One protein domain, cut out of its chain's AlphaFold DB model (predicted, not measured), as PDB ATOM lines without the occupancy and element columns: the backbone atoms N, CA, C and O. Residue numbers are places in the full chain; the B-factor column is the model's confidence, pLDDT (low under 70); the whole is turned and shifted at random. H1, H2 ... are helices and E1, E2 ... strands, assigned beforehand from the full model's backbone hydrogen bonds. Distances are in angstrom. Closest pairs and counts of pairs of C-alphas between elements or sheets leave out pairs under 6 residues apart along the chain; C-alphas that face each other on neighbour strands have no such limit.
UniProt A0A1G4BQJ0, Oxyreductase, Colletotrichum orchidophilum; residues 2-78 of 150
ATOM      1  N   SER A   2     -44.548  41.217  29.392       80.19
ATOM      2  CA  SER A   2     -44.357  40.434  28.157       80.19
ATOM      3  C   SER A   2     -43.115  40.929  27.401       80.19
ATOM      4  O   SER A   2     -42.847  42.127  27.415       80.19
ATOM      5  N   ARG A   3     -42.390  40.029  26.720       86.88
ATOM      6  CA  ARG A   3     -41.144  40.321  25.972       86.88
ATOM      7  C   ARG A   3     -41.253  41.501  24.995       86.88
ATOM      8  O   ARG A   3     -40.248  42.116  24.681       86.88
ATOM      9  N   TYR A   4     -42.459  41.802  24.517       90.38
ATOM     10  CA  TYR A   4     -42.695  42.833  23.507       90.38
ATOM     11  C   TYR A   4     -43.458  44.043  24.044       90.38
ATOM     12  O   TYR A   4     -43.887  44.861  23.242       90.38
ATOM     13  N   ALA A   5     -43.683  44.150  25.359       89.38
ATOM     14  CA  ALA A   5     -44.566  45.166  25.940       89.38
ATOM     15  C   ALA A   5     -44.226  46.594  25.469       89.38
ATOM     16  O   ALA A   5     -45.111  47.285  24.974       89.38
ATOM     17  N   GLU A   6     -42.946  46.971  25.506       89.88
ATOM     18  CA  GLU A   6     -42.451  48.284  25.063       89.88
ATOM     19  C   GLU A   6     -42.735  48.557  23.578       89.88
ATOM     20  O   GLU A   6     -43.120  49.659  23.191       89.88
ATOM     21  N   ALA A   7     -42.636  47.529  22.728       87.62
ATOM     22  CA  ALA A   7     -42.894  47.659  21.296       87.62
ATOM     23  C   ALA A   7     -44.363  48.001  20.972       87.62
ATOM     24  O   ALA A   7     -44.659  48.447  19.862       87.62
ATOM     25  N   PHE A   8     -45.290  47.794  21.915       88.00
ATOM     26  CA  PHE A   8     -46.707  48.133  21.759       88.00
ATOM     27  C   PHE A   8     -47.087  49.506  22.331       88.00
ATOM     28  O   PHE A   8     -48.224  49.924  22.113       88.00
ATOM     29  N   GLU A   9     -46.181  50.223  23.004       88.62
ATOM     30  CA  GLU A   9     -46.495  51.538  23.581       88.62
ATOM     31  C   GLU A   9     -46.705  52.617  22.508       88.62
ATOM     32  O   GLU A   9     -47.635  53.411  22.610       88.62
ATOM     33  N   ASN A  10     -45.883  52.618  21.449       87.38
ATOM     34  CA  ASN A  10     -45.874  53.673  20.427       87.38
ATOM     35  C   ASN A  10     -45.866  53.107  18.989       87.38
ATOM     36  O   ASN A  10     -44.828  53.129  18.317       87.38
ATOM     37  N   PRO A  11     -47.001  52.587  18.483       86.31
ATOM     38  CA  PRO A  11     -47.075  51.992  17.149       86.31
ATOM     39  C   PRO A  11     -46.925  53.046  16.037       86.31
ATOM     40  O   PRO A  11     -47.603  54.072  16.043       86.31
ATOM     41  N   ARG A  12     -46.073  52.765  15.042       88.06
ATOM     42  CA  ARG A  12     -45.775  53.668  13.903       88.06
ATOM     43  C   ARG A  12     -46.280  53.149  12.553       88.06
ATOM     44  O   ARG A  12     -46.070  53.788  11.528       88.06
ATOM     45  N   GLY A  13     -46.976  52.011  12.545       83.44
ATOM     46  CA  GLY A  13     -47.580  51.440  11.342       83.44
ATOM     47  C   GLY A  13     -46.768  50.278  10.757       83.44
ATOM     48  O   GLY A  13     -46.065  49.584  11.488       83.44
ATOM     49  N   PRO A  14     -46.917  49.969   9.456       80.44
ATOM     50  CA  PRO A  14     -46.216  48.846   8.835       80.44
ATOM     51  C   PRO A  14     -44.689  48.986   8.935       80.44
ATOM     52  O   PRO A  14     -44.140  50.003   8.530       80.44
ATOM     53  N   GLY A  15     -44.011  47.944   9.427       80.25
ATOM     54  CA  GLY A  15     -42.553  47.946   9.606       80.25
ATOM     55  C   GLY A  15     -42.070  48.614  10.896       80.25
ATOM     56  O   GLY A  15     -40.876  48.858  11.028       80.25
ATOM     57  N   ASP A  16     -42.974  48.921  11.833       88.56
ATOM     58  CA  ASP A  16     -42.600  49.399  13.165       88.56
ATOM     59  C   ASP A  16     -41.962  48.305  14.043       88.56
ATOM     60  O   ASP A  16     -41.768  47.166  13.622       88.56
ATOM     61  N   ALA A  17     -41.619  48.672  15.280       87.81
ATOM     62  CA  ALA A  17     -40.894  47.819  16.220       87.81
ATOM     63  C   ALA A  17     -41.684  46.591  16.715       87.81
ATOM     64  O   ALA A  17     -41.124  45.763  17.436       87.81
ATOM     65  N   ARG A  18     -42.977  46.455  16.379       91.19
ATOM     66  CA  ARG A  18     -43.767  45.302  16.827       91.19
ATOM     67  C   ARG A  18     -43.262  44.022  16.162       91.19
ATOM     68  O   ARG A  18     -42.977  44.017  14.962       91.19
ATOM     69  N   PRO A  19     -43.204  42.911  16.913       90.94
ATOM     70  CA  PRO A  19     -42.614  41.682  16.415       90.94
ATOM     71  C   PRO A  19     -43.419  41.117  15.246       90.94
ATOM     72  O   PRO A  19     -44.655  41.145  15.219       90.94
ATOM     73  N   THR A  20     -42.707  40.535  14.287       90.38
ATOM     74  CA  THR A  20     -43.347  39.745  13.233       90.38
ATOM     75  C   THR A  20     -43.755  38.373  13.766       90.38
ATOM     76  O   THR A  20     -43.188  37.869  14.733       90.38
ATOM     77  N   ALA A  21     -44.715  37.714  13.111       89.31
ATOM     78  CA  ALA A  21     -45.103  36.356  13.493       89.31
ATOM     79  C   ALA A  21     -43.915  35.372  13.434       89.31
ATOM     80  O   ALA A  21     -43.791  34.520  14.311       89.31
ATOM     81  N   LEU A  22     -43.019  35.521  12.450       90.62
ATOM     82  CA  LEU A  22     -41.823  34.687  12.322       90.62
ATOM     83  C   LEU A  22     -40.869  34.888  13.502       90.62
ATOM     84  O   LEU A  22     -40.426  33.913  14.103       90.62
ATOM     85  N   GLN A  23     -40.627  36.148  13.872       91.25
ATOM     86  CA  GLN A  23     -39.808  36.482  15.033       91.25
ATOM     87  C   GLN A  23     -40.380  35.848  16.303       91.25
ATOM     88  O   GLN A  23     -39.631  35.265  17.070       91.25
ATOM     89  N   ILE A  24     -41.708  35.861  16.488       92.06
ATOM     90  CA  ILE A  24     -42.350  35.218  17.646       92.06
ATOM     91  C   ILE A  24     -42.102  33.704  17.673       92.06
ATOM     92  O   ILE A  24     -41.846  33.168  18.750       92.06
ATOM     93  N   ILE A  25     -42.179  33.011  16.532       92.06
ATOM     94  CA  ILE A  25     -41.896  31.567  16.461       92.06
ATOM     95  C   ILE A  25     -40.443  31.273  16.832       92.06
ATOM     96  O   ILE A  25     -40.199  30.357  17.614       92.06
ATOM     97  N   GLN A  26     -39.498  32.060  16.318       92.19
ATOM     98  CA  GLN A  26     -38.068  31.913  16.611       92.19
ATOM     99  C   GLN A  26     -37.769  32.203  18.086       92.19
ATOM    100  O   GLN A  26     -37.179  31.384  18.781       92.19
ATOM    101  N   ASP A  27     -38.274  33.325  18.593       93.69
ATOM    102  CA  ASP A  27     -38.087  33.792  19.966       93.69
ATOM    103  C   ASP A  27     -38.677  32.855  21.028       93.69
ATOM    104  O   ASP A  27     -38.327  32.954  22.208       93.69
ATOM    105  N   LYS A  28     -39.604  31.983  20.625       91.38
ATOM    106  CA  LYS A  28     -40.240  30.974  21.474       91.38
ATOM    107  C   LYS A  28     -39.744  29.552  21.200       91.38
ATOM    108  O   LYS A  28     -40.302  28.632  21.791       91.38
ATOM    109  N   ASP A  29     -38.747  29.376  20.330       93.25
ATOM    110  CA  ASP A  29     -38.252  28.066  19.880       93.25
ATOM    111  C   ASP A  29     -39.395  27.133  19.430       93.25
ATOM    112  O   ASP A  29     -39.495  25.977  19.827       93.25
ATOM    113  N   LEU A  30     -40.338  27.648  18.632       92.38
ATOM    114  CA  LEU A  30     -41.524  26.889  18.207       92.38
ATOM    115  C   LEU A  30     -41.333  26.142  16.878       92.38
ATOM    116  O   LEU A  30     -42.253  25.457  16.419       92.38
ATOM    117  N   GLY A  31     -40.146  26.233  16.273       91.19
ATOM    118  CA  GLY A  31     -39.798  25.507  15.053       91.19
ATOM    119  C   GLY A  31     -39.974  23.997  15.234       91.19
ATOM    120  O   GLY A  31     -39.461  23.404  16.179       91.19
ATOM    121  N   GLY A  32     -40.758  23.366  14.358       90.38
ATOM    122  CA  GLY A  32     -41.051  21.928  14.421       90.38
ATOM    123  C   GLY A  32     -41.864  21.428  15.629       90.38
ATOM    124  O   GLY A  32     -42.220  20.248  15.659       90.38
ATOM    125  N   LYS A  33     -42.194  22.273  16.614       92.38
ATOM    126  CA  LYS A  33     -42.844  21.833  17.867       92.38
ATOM    127  C   LYS A  33     -44.315  21.441  17.701       92.38
ATOM    128  O   LYS A  33     -44.890  20.861  18.616       92.38
ATOM    129  N   LEU A  34     -44.931  21.746  16.559       91.75
ATOM    130  CA  LEU A  34     -46.315  21.372  16.246       91.75
ATOM    131  C   LEU A  34     -46.391  20.223  15.231       91.75
ATOM    132  O   LEU A  34     -47.427  20.026  14.597       91.75
ATOM    133  N   THR A  35     -45.317  19.438  15.100       91.50
ATOM    134  CA  THR A  35     -45.315  18.211  14.291       91.50
ATOM    135  C   THR A  35     -46.475  17.297  14.697       91.50
ATOM    136  O   THR A  35     -46.735  17.080  15.881       91.50
ATOM    137  N   GLY A  36     -47.207  16.783  13.705       88.50
ATOM    138  CA  GLY A  36     -48.374  15.921  13.919       88.50
ATOM    139  C   GLY A  36     -49.651  16.657  14.343       88.50
ATOM    140  O   GLY A  36     -50.689  16.019  14.501       88.50
ATOM    141  N   LYS A  37     -49.620  17.989  14.510       91.00
ATOM    142  CA  LYS A  37     -50.834  18.791  14.705       91.00
ATOM    143  C   LYS A  37     -51.413  19.219  13.362       91.00
ATOM    144  O   LYS A  37     -50.681  19.615  12.457       91.00
ATOM    145  N   THR A  38     -52.738  19.205  13.278       91.88
ATOM    146  CA  THR A  38     -53.488  19.704  12.123       91.88
ATOM    147  C   THR A  38     -54.108  21.052  12.457       91.88
ATOM    148  O   THR A  38     -54.778  21.194  13.479       91.88
ATOM    149  N   ILE A  39     -53.897  22.042  11.592       93.31
ATOM    150  CA  ILE A  39     -54.426  23.396  11.751       93.31
ATOM    151  C   ILE A  39     -55.259  23.745  10.524       93.31
ATOM    152  O   ILE A  39     -54.756  23.741   9.404       93.31
ATOM    153  N   LEU A  40     -56.525  24.097  10.739       92.06
ATOM    154  CA  LEU A  40     -57.359  24.725   9.721       92.06
ATOM    155  C   LEU A  40     -57.330  26.243   9.921       92.06
ATOM    156  O   LEU A  40     -57.711  26.737  10.981       92.06
ATOM    157  N   LEU A  41     -56.891  26.980   8.904       89.00
ATOM    158  CA  LEU A  41     -56.788  28.434   8.921       89.00
ATOM    159  C   LEU A  41     -57.772  29.060   7.936       89.00
ATOM    160  O   LEU A  41     -57.624  28.919   6.718       89.00
ATOM    161  N   ALA A  42     -58.737  29.808   8.472       87.56
ATOM    162  CA  ALA A  42     -59.700  30.509   7.643       87.56
ATOM    163  C   ALA A  42     -59.109  31.793   7.026       87.56
ATOM    164  O   ALA A  42     -58.465  32.586   7.716       87.56
ATOM    165  N   GLY A  43     -59.342  32.042   5.735       80.69
ATOM    166  CA  GLY A  43     -59.028  33.334   5.110       80.69
ATOM    167  C   GLY A  43     -57.538  33.610   4.856       80.69
ATOM    168  O   GLY A  43     -57.121  34.771   4.837       80.69
ATOM    169  N   ALA A  44     -56.735  32.581   4.580       82.44
ATOM    170  CA  ALA A  44     -55.278  32.686   4.407       82.44
ATOM    171  C   ALA A  44     -54.790  33.262   3.056       82.44
ATOM    172  O   ALA A  44     -53.621  33.150   2.707       82.44
ATOM    173  N   ASN A  45     -55.664  33.884   2.262       77.25
ATOM    174  CA  ASN A  45     -55.306  34.310   0.901       77.25
ATOM    175  C   ASN A  45     -54.442  35.576   0.846       77.25
ATOM    176  O   ASN A  45     -53.787  35.823  -0.163       77.25
ATOM    177  N   GLN A  46     -54.507  36.425   1.871       78.56
ATOM    178  CA  GLN A  46     -53.906  37.758   1.868       78.56
ATOM    179  C   GLN A  46     -53.722  38.293   3.293       78.56
ATOM    180  O   GLN A  46     -54.322  37.791   4.245       78.56
ATOM    181  N   GLY A  47     -52.935  39.363   3.428       83.69
ATOM    182  CA  GLY A  47     -52.782  40.096   4.686       83.69
ATOM    183  C   GLY A  47     -52.224  39.227   5.814       83.69
ATOM    184  O   GLY A  47     -51.291  38.451   5.601       83.69
ATOM    185  N   ILE A  48     -52.799  39.364   7.014       86.25
ATOM    186  CA  ILE A  48     -52.354  38.608   8.193       86.25
ATOM    187  C   ILE A  48     -52.520  37.098   8.006       86.25
ATOM    188  O   ILE A  48     -51.631  36.359   8.396       86.25
ATOM    189  N   GLY A  49     -53.589  36.643   7.343       85.50
ATOM    190  CA  GLY A  49     -53.858  35.216   7.161       85.50
ATOM    191  C   GLY A  49     -52.777  34.518   6.338       85.50
ATOM    192  O   GLY A  49     -52.331  33.439   6.710       85.50
ATOM    193  N   LEU A  50     -52.295  35.162   5.270       86.06
ATOM    194  CA  LEU A  50     -51.208  34.620   4.448       86.06
ATOM    195  C   LEU A  50     -49.893  34.528   5.234       86.06
ATOM    196  O   LEU A  50     -49.214  33.507   5.197       86.06
ATOM    197  N   LYS A  51     -49.547  35.578   5.990       87.69
ATOM    198  CA  LYS A  51     -48.346  35.566   6.840       87.69
ATOM    199  C   LYS A  51     -48.439  34.500   7.934       87.69
ATOM    200  O   LYS A  51     -47.466  33.792   8.169       87.69
ATOM    201  N   THR A  52     -49.605  34.356   8.563       90.44
ATOM    202  CA  THR A  52     -49.866  33.311   9.559       90.44
ATOM    203  C   THR A  52     -49.717  31.920   8.952       90.44
ATOM    204  O   THR A  52     -49.080  31.072   9.562       90.44
ATOM    205  N   PHE A  53     -50.239  31.690   7.743       89.31
ATOM    206  CA  PHE A  53     -50.087  30.414   7.042       89.31
ATOM    207  C   PHE A  53     -48.615  30.035   6.854       89.31
ATOM    208  O   PHE A  53     -48.212  28.943   7.247       89.31
ATOM    209  N   HIS A  54     -47.804  30.955   6.320       87.00
ATOM    210  CA  HIS A  54     -46.374  30.710   6.113       87.00
ATOM    211  C   HIS A  54     -45.638  30.410   7.419       87.00
ATOM    212  O   HIS A  54     -44.867  29.462   7.490       87.00
ATOM    213  N   VAL A  55     -45.907  31.177   8.471       91.38
ATOM    214  CA  VAL A  55     -45.207  31.010   9.749       91.38
ATOM    215  C   VAL A  55     -45.638  29.737  10.482       91.38
ATOM    216  O   VAL A  55     -44.822  29.107  11.147       91.38
ATOM    217  N   LEU A  56     -46.893  29.302  10.345       90.12
ATOM    218  CA  LEU A  56     -47.329  28.019  10.902       90.12
ATOM    219  C   LEU A  56     -46.676  26.828  10.195       90.12
ATOM    220  O   LEU A  56     -46.473  25.796  10.830       90.12
ATOM    221  N   TYR A  57     -46.288  26.972   8.929       85.12
ATOM    222  CA  TYR A  57     -45.537  25.936   8.227       85.12
ATOM    223  C   TYR A  57     -44.171  25.656   8.889       85.12
ATOM    224  O   TYR A  57     -43.798  24.496   9.050       85.12
ATOM    225  N   GLU A  58     -43.486  26.688   9.402       88.25
ATOM    226  CA  GLU A  58     -42.211  26.557  10.145       88.25
ATOM    227  C   GLU A  58     -42.343  25.699  11.419       88.25
ATOM    228  O   GLU A  58     -41.390  25.080  11.898       88.25
ATOM    229  N   THR A  59     -43.552  25.605  11.976       90.75
ATOM    230  CA  THR A  59     -43.829  24.780  13.164       90.75
ATOM    231  C   THR A  59     -43.999  23.288  12.847       90.75
ATOM    232  O   THR A  59     -44.155  22.490  13.771       90.75
ATOM    233  N   ARG A  60     -43.948  22.904  11.558       90.00
ATOM    234  CA  ARG A  60     -44.230  21.559  11.012       90.00
ATOM    235  C   ARG A  60     -45.641  21.022  11.279       90.00
ATOM    236  O   ARG A  60     -45.872  19.815  11.205       90.00
ATOM    237  N   ALA A  61     -46.601  21.902  11.546       89.00
ATOM    238  CA  ALA A  61     -48.010  21.525  11.548       89.00
ATOM    239  C   ALA A  61     -48.502  21.219  10.120       89.00
ATOM    240  O   ALA A  61     -48.063  21.839   9.150       89.00
ATOM    241  N   ALA A  62     -49.473  20.317   9.986       90.31
ATOM    242  CA  ALA A  62     -50.237  20.165   8.752       90.31
ATOM    243  C   ALA A  62     -51.266  21.306   8.663       90.31
ATOM    244  O   ALA A  62     -52.255  21.311   9.397       90.31
ATOM    245  N   VAL A  63     -51.024  22.294   7.796       87.12
ATOM    246  CA  VAL A  63     -51.864  23.500   7.695       87.12
ATOM    247  C   VAL A  63     -52.768  23.433   6.464       87.12
ATOM    248  O   VAL A  63     -52.299  23.424   5.328       87.12
ATOM    249  N   PHE A  64     -54.077  23.448   6.693       87.62
ATOM    250  CA  PHE A  64     -55.104  23.556   5.663       87.62
ATOM    251  C   PHE A  64     -55.643  24.981   5.647       87.62
ATOM    252  O   PHE A  64     -55.964  25.536   6.696       87.62
ATOM    253  N   SER A  65     -55.780  25.578   4.467       81.56
ATOM    254  CA  SER A  65     -56.421  26.885   4.321       81.56
ATOM    255  C   SER A  65     -57.680  26.784   3.480       81.56
ATOM    256  O   SER A  65     -57.636  26.226   2.380       81.56
ATOM    257  N   ASP A  66     -58.768  27.395   3.936       73.25
ATOM    258  CA  ASP A  66     -59.928  27.604   3.081       73.25
ATOM    259  C   ASP A  66     -59.711  28.842   2.192       73.25
ATOM    260  O   ASP A  66     -59.116  29.860   2.571       73.25
ATOM    261  N   VAL A  67     -60.147  28.754   0.937       66.75
ATOM    262  CA  VAL A  67     -60.012  29.861  -0.007       66.75
ATOM    263  C   VAL A  67     -61.303  30.028  -0.789       66.75
ATOM    264  O   VAL A  67     -61.777  29.105  -1.440       66.75
ATOM    265  N   ARG A  68     -61.864  31.245  -0.774       66.44
ATOM    266  CA  ARG A  68     -63.066  31.575  -1.564       66.44
ATOM    267  C   ARG A  68     -62.838  31.482  -3.075       66.44
ATOM    268  O   ARG A  68     -63.791  31.397  -3.833       66.44
ATOM    269  N   SER A  69     -61.586  31.566  -3.526       64.56
ATOM    270  CA  SER A  69     -61.224  31.466  -4.939       64.56
ATOM    271  C   SER A  69     -59.875  30.773  -5.078       64.56
ATOM    272  O   SER A  69     -58.843  31.315  -4.677       64.56
ATOM    273  N   ARG A  70     -59.888  29.593  -5.707       60.56
ATOM    274  CA  ARG A  70     -58.672  28.848  -6.059       60.56
ATOM    275  C   ARG A  70     -57.731  29.674  -6.945       60.56
ATOM    276  O   ARG A  70     -56.519  29.583  -6.795       60.56
ATOM    277  N   GLU A  71     -58.265  30.525  -7.822       61.09
ATOM    278  CA  GLU A  71     -57.453  31.381  -8.697       61.09
ATOM    279  C   GLU A  71     -56.689  32.474  -7.945       61.09
ATOM    280  O   GLU A  71     -55.528  32.736  -8.251       61.09
ATOM    281  N   LYS A  72     -57.319  33.114  -6.952       58.00
ATOM    282  CA  LYS A  72     -56.643  34.126  -6.123       58.00
ATOM    283  C   LYS A  72     -55.597  33.506  -5.203       58.00
ATOM    284  O   LYS A  72     -54.571  34.137  -4.979       58.00
ATOM    285  N   SER A  73     -55.830  32.278  -4.741       54.50
ATOM    286  CA  SER A  73     -54.852  31.500  -3.975       54.50
ATOM    287  C   SER A  73     -53.594  31.207  -4.808       54.50
ATOM    288  O   SER A  73     -52.489  31.491  -4.359       54.50
ATOM    289  N   LYS A  74     -53.750  30.793  -6.078       54.41
ATOM    290  CA  LYS A  74     -52.623  30.595  -7.016       54.41
ATOM    291  C   LYS A  74     -51.883  31.889  -7.392       54.41
ATOM    292  O   LYS A  74     -50.712  31.840  -7.744       54.41
ATOM    293  N   LYS A  75     -52.556  33.046  -7.344       52.97
ATOM    294  CA  LYS A  75     -52.019  34.364  -7.749       52.97
ATOM    295  C   LYS A  75     -51.504  35.218  -6.580       52.97
ATOM    296  O   LYS A  75     -51.248  36.406  -6.792       52.97
ATOM    297  N   SER A  76     -51.361  34.671  -5.368       49.78
ATOM    298  CA  SER A  76     -50.987  35.431  -4.159       49.78
ATOM    299  C   SER A  76     -49.501  35.831  -4.108       49.78
ATOM    300  O   SER A  76     -48.780  35.538  -3.164       49.78
ATOM    301  N   ASN A  77     -49.044  36.524  -5.157       40.16
ATOM    302  CA  ASN A  77     -47.776  37.252  -5.220       40.16
ATOM    303  C   ASN A  77     -47.935  38.638  -5.887       40.16
ATOM    304  O   ASN A  77     -46.979  39.246  -6.354       40.16
ATOM    305  N   ARG A  78     -49.168  39.164  -5.966       39.12
ATOM    306  CA  ARG A  78     -49.432  40.545  -6.397       39.12
ATOM    307  C   ARG A  78     -50.220  41.268  -5.320       39.12
ATOM    308  O   ARG A  78     -51.410  41.011  -5.127       39.12
TER     309      ARG A  78
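AT A GLANCE: This is residues 2 to 78 of the 150 residues of the protein "Oxyreductase" of Colletotrichum orchidophilum (UniProt A0A1G4BQJ0). The helix H2 lies in the middle of a loose, rather flat model, with a small sheet of two parallel strands, E1 and E2, on one side of it and the shorter helix H1 on the other. Residues 2 to 20 form a long loop with no named element at H1's end of the model, and the short helix H3 lies at the opposite end, past E2. The printed part has 77 residues with three named helices and two named strands, in the order H1, E1, H2, E2, H3; the class is mixed, helices and strands, though under half of the residues are in named elements. The whole is loose, with a radius of gyration of the C-alphas of 14.4 A, and spans 40 by 31 by 17 A, only just flat.

HOW THE PARTS SIT: H1, residues 21 to 27, and H2, residues 47 to 58, touch through residues 51 to 55 of H2 alone, and their closest C-alphas, those of Leu 22 and Val 55, are 5.6 A apart. They run the same way at a shallow tilt of 34.5 degrees, only just short of steep. E1, residues 38 to 41, and E2, residues 62 to 65, are parallel neighbours at 21 degrees. C-alphas 38 and 62 face each other at 4.7 A; N 39 and O 62, and N 64 and O 39, are each within hydrogen-bond range at 2.8 A. E1, H2 and E2 form a strand-helix-strand unit, two parallel neighbour strands with a helix between them along the chain, and its crossover is right-handed. The closest C-alphas of E1 and H2 are those of Leu 41 and Phe 53, 7.2 A apart, and those of H2 and E2 are Tyr 57 and Val 63, 6.8 A apart. H3, residues 70 to 74, touches no helix and is apart from E1. In H1 and H3 every O i to N i+4 pair is within hydrogen-bond range; in H2 it is 7 of 8.

IN THESE COORDINATES: After residues 2 to 20, H1 begins at C-alpha 21, (-45.103, 36.356, 13.493). E1 measures 9.9 A from first to last C-alpha. H2 begins at C-alpha 47, (-52.782, 40.096, 4.686), and is 18.0 A long. E2 measures 10.2 A. H3 ends at C-alpha 74, (-52.623, 30.595, -7.016).

THE WHOLE: The two C-alphas farthest apart, those of Glu 6 and Glu 71, are 40.6 A from each other. The printed part has no cut. The links E1 to H2, H2 to E2 and E2 to H3 are tight, and H1 to E1 is short. The mean pLDDT of the printed part is 83.0, and residues 67 to 78 are under 70.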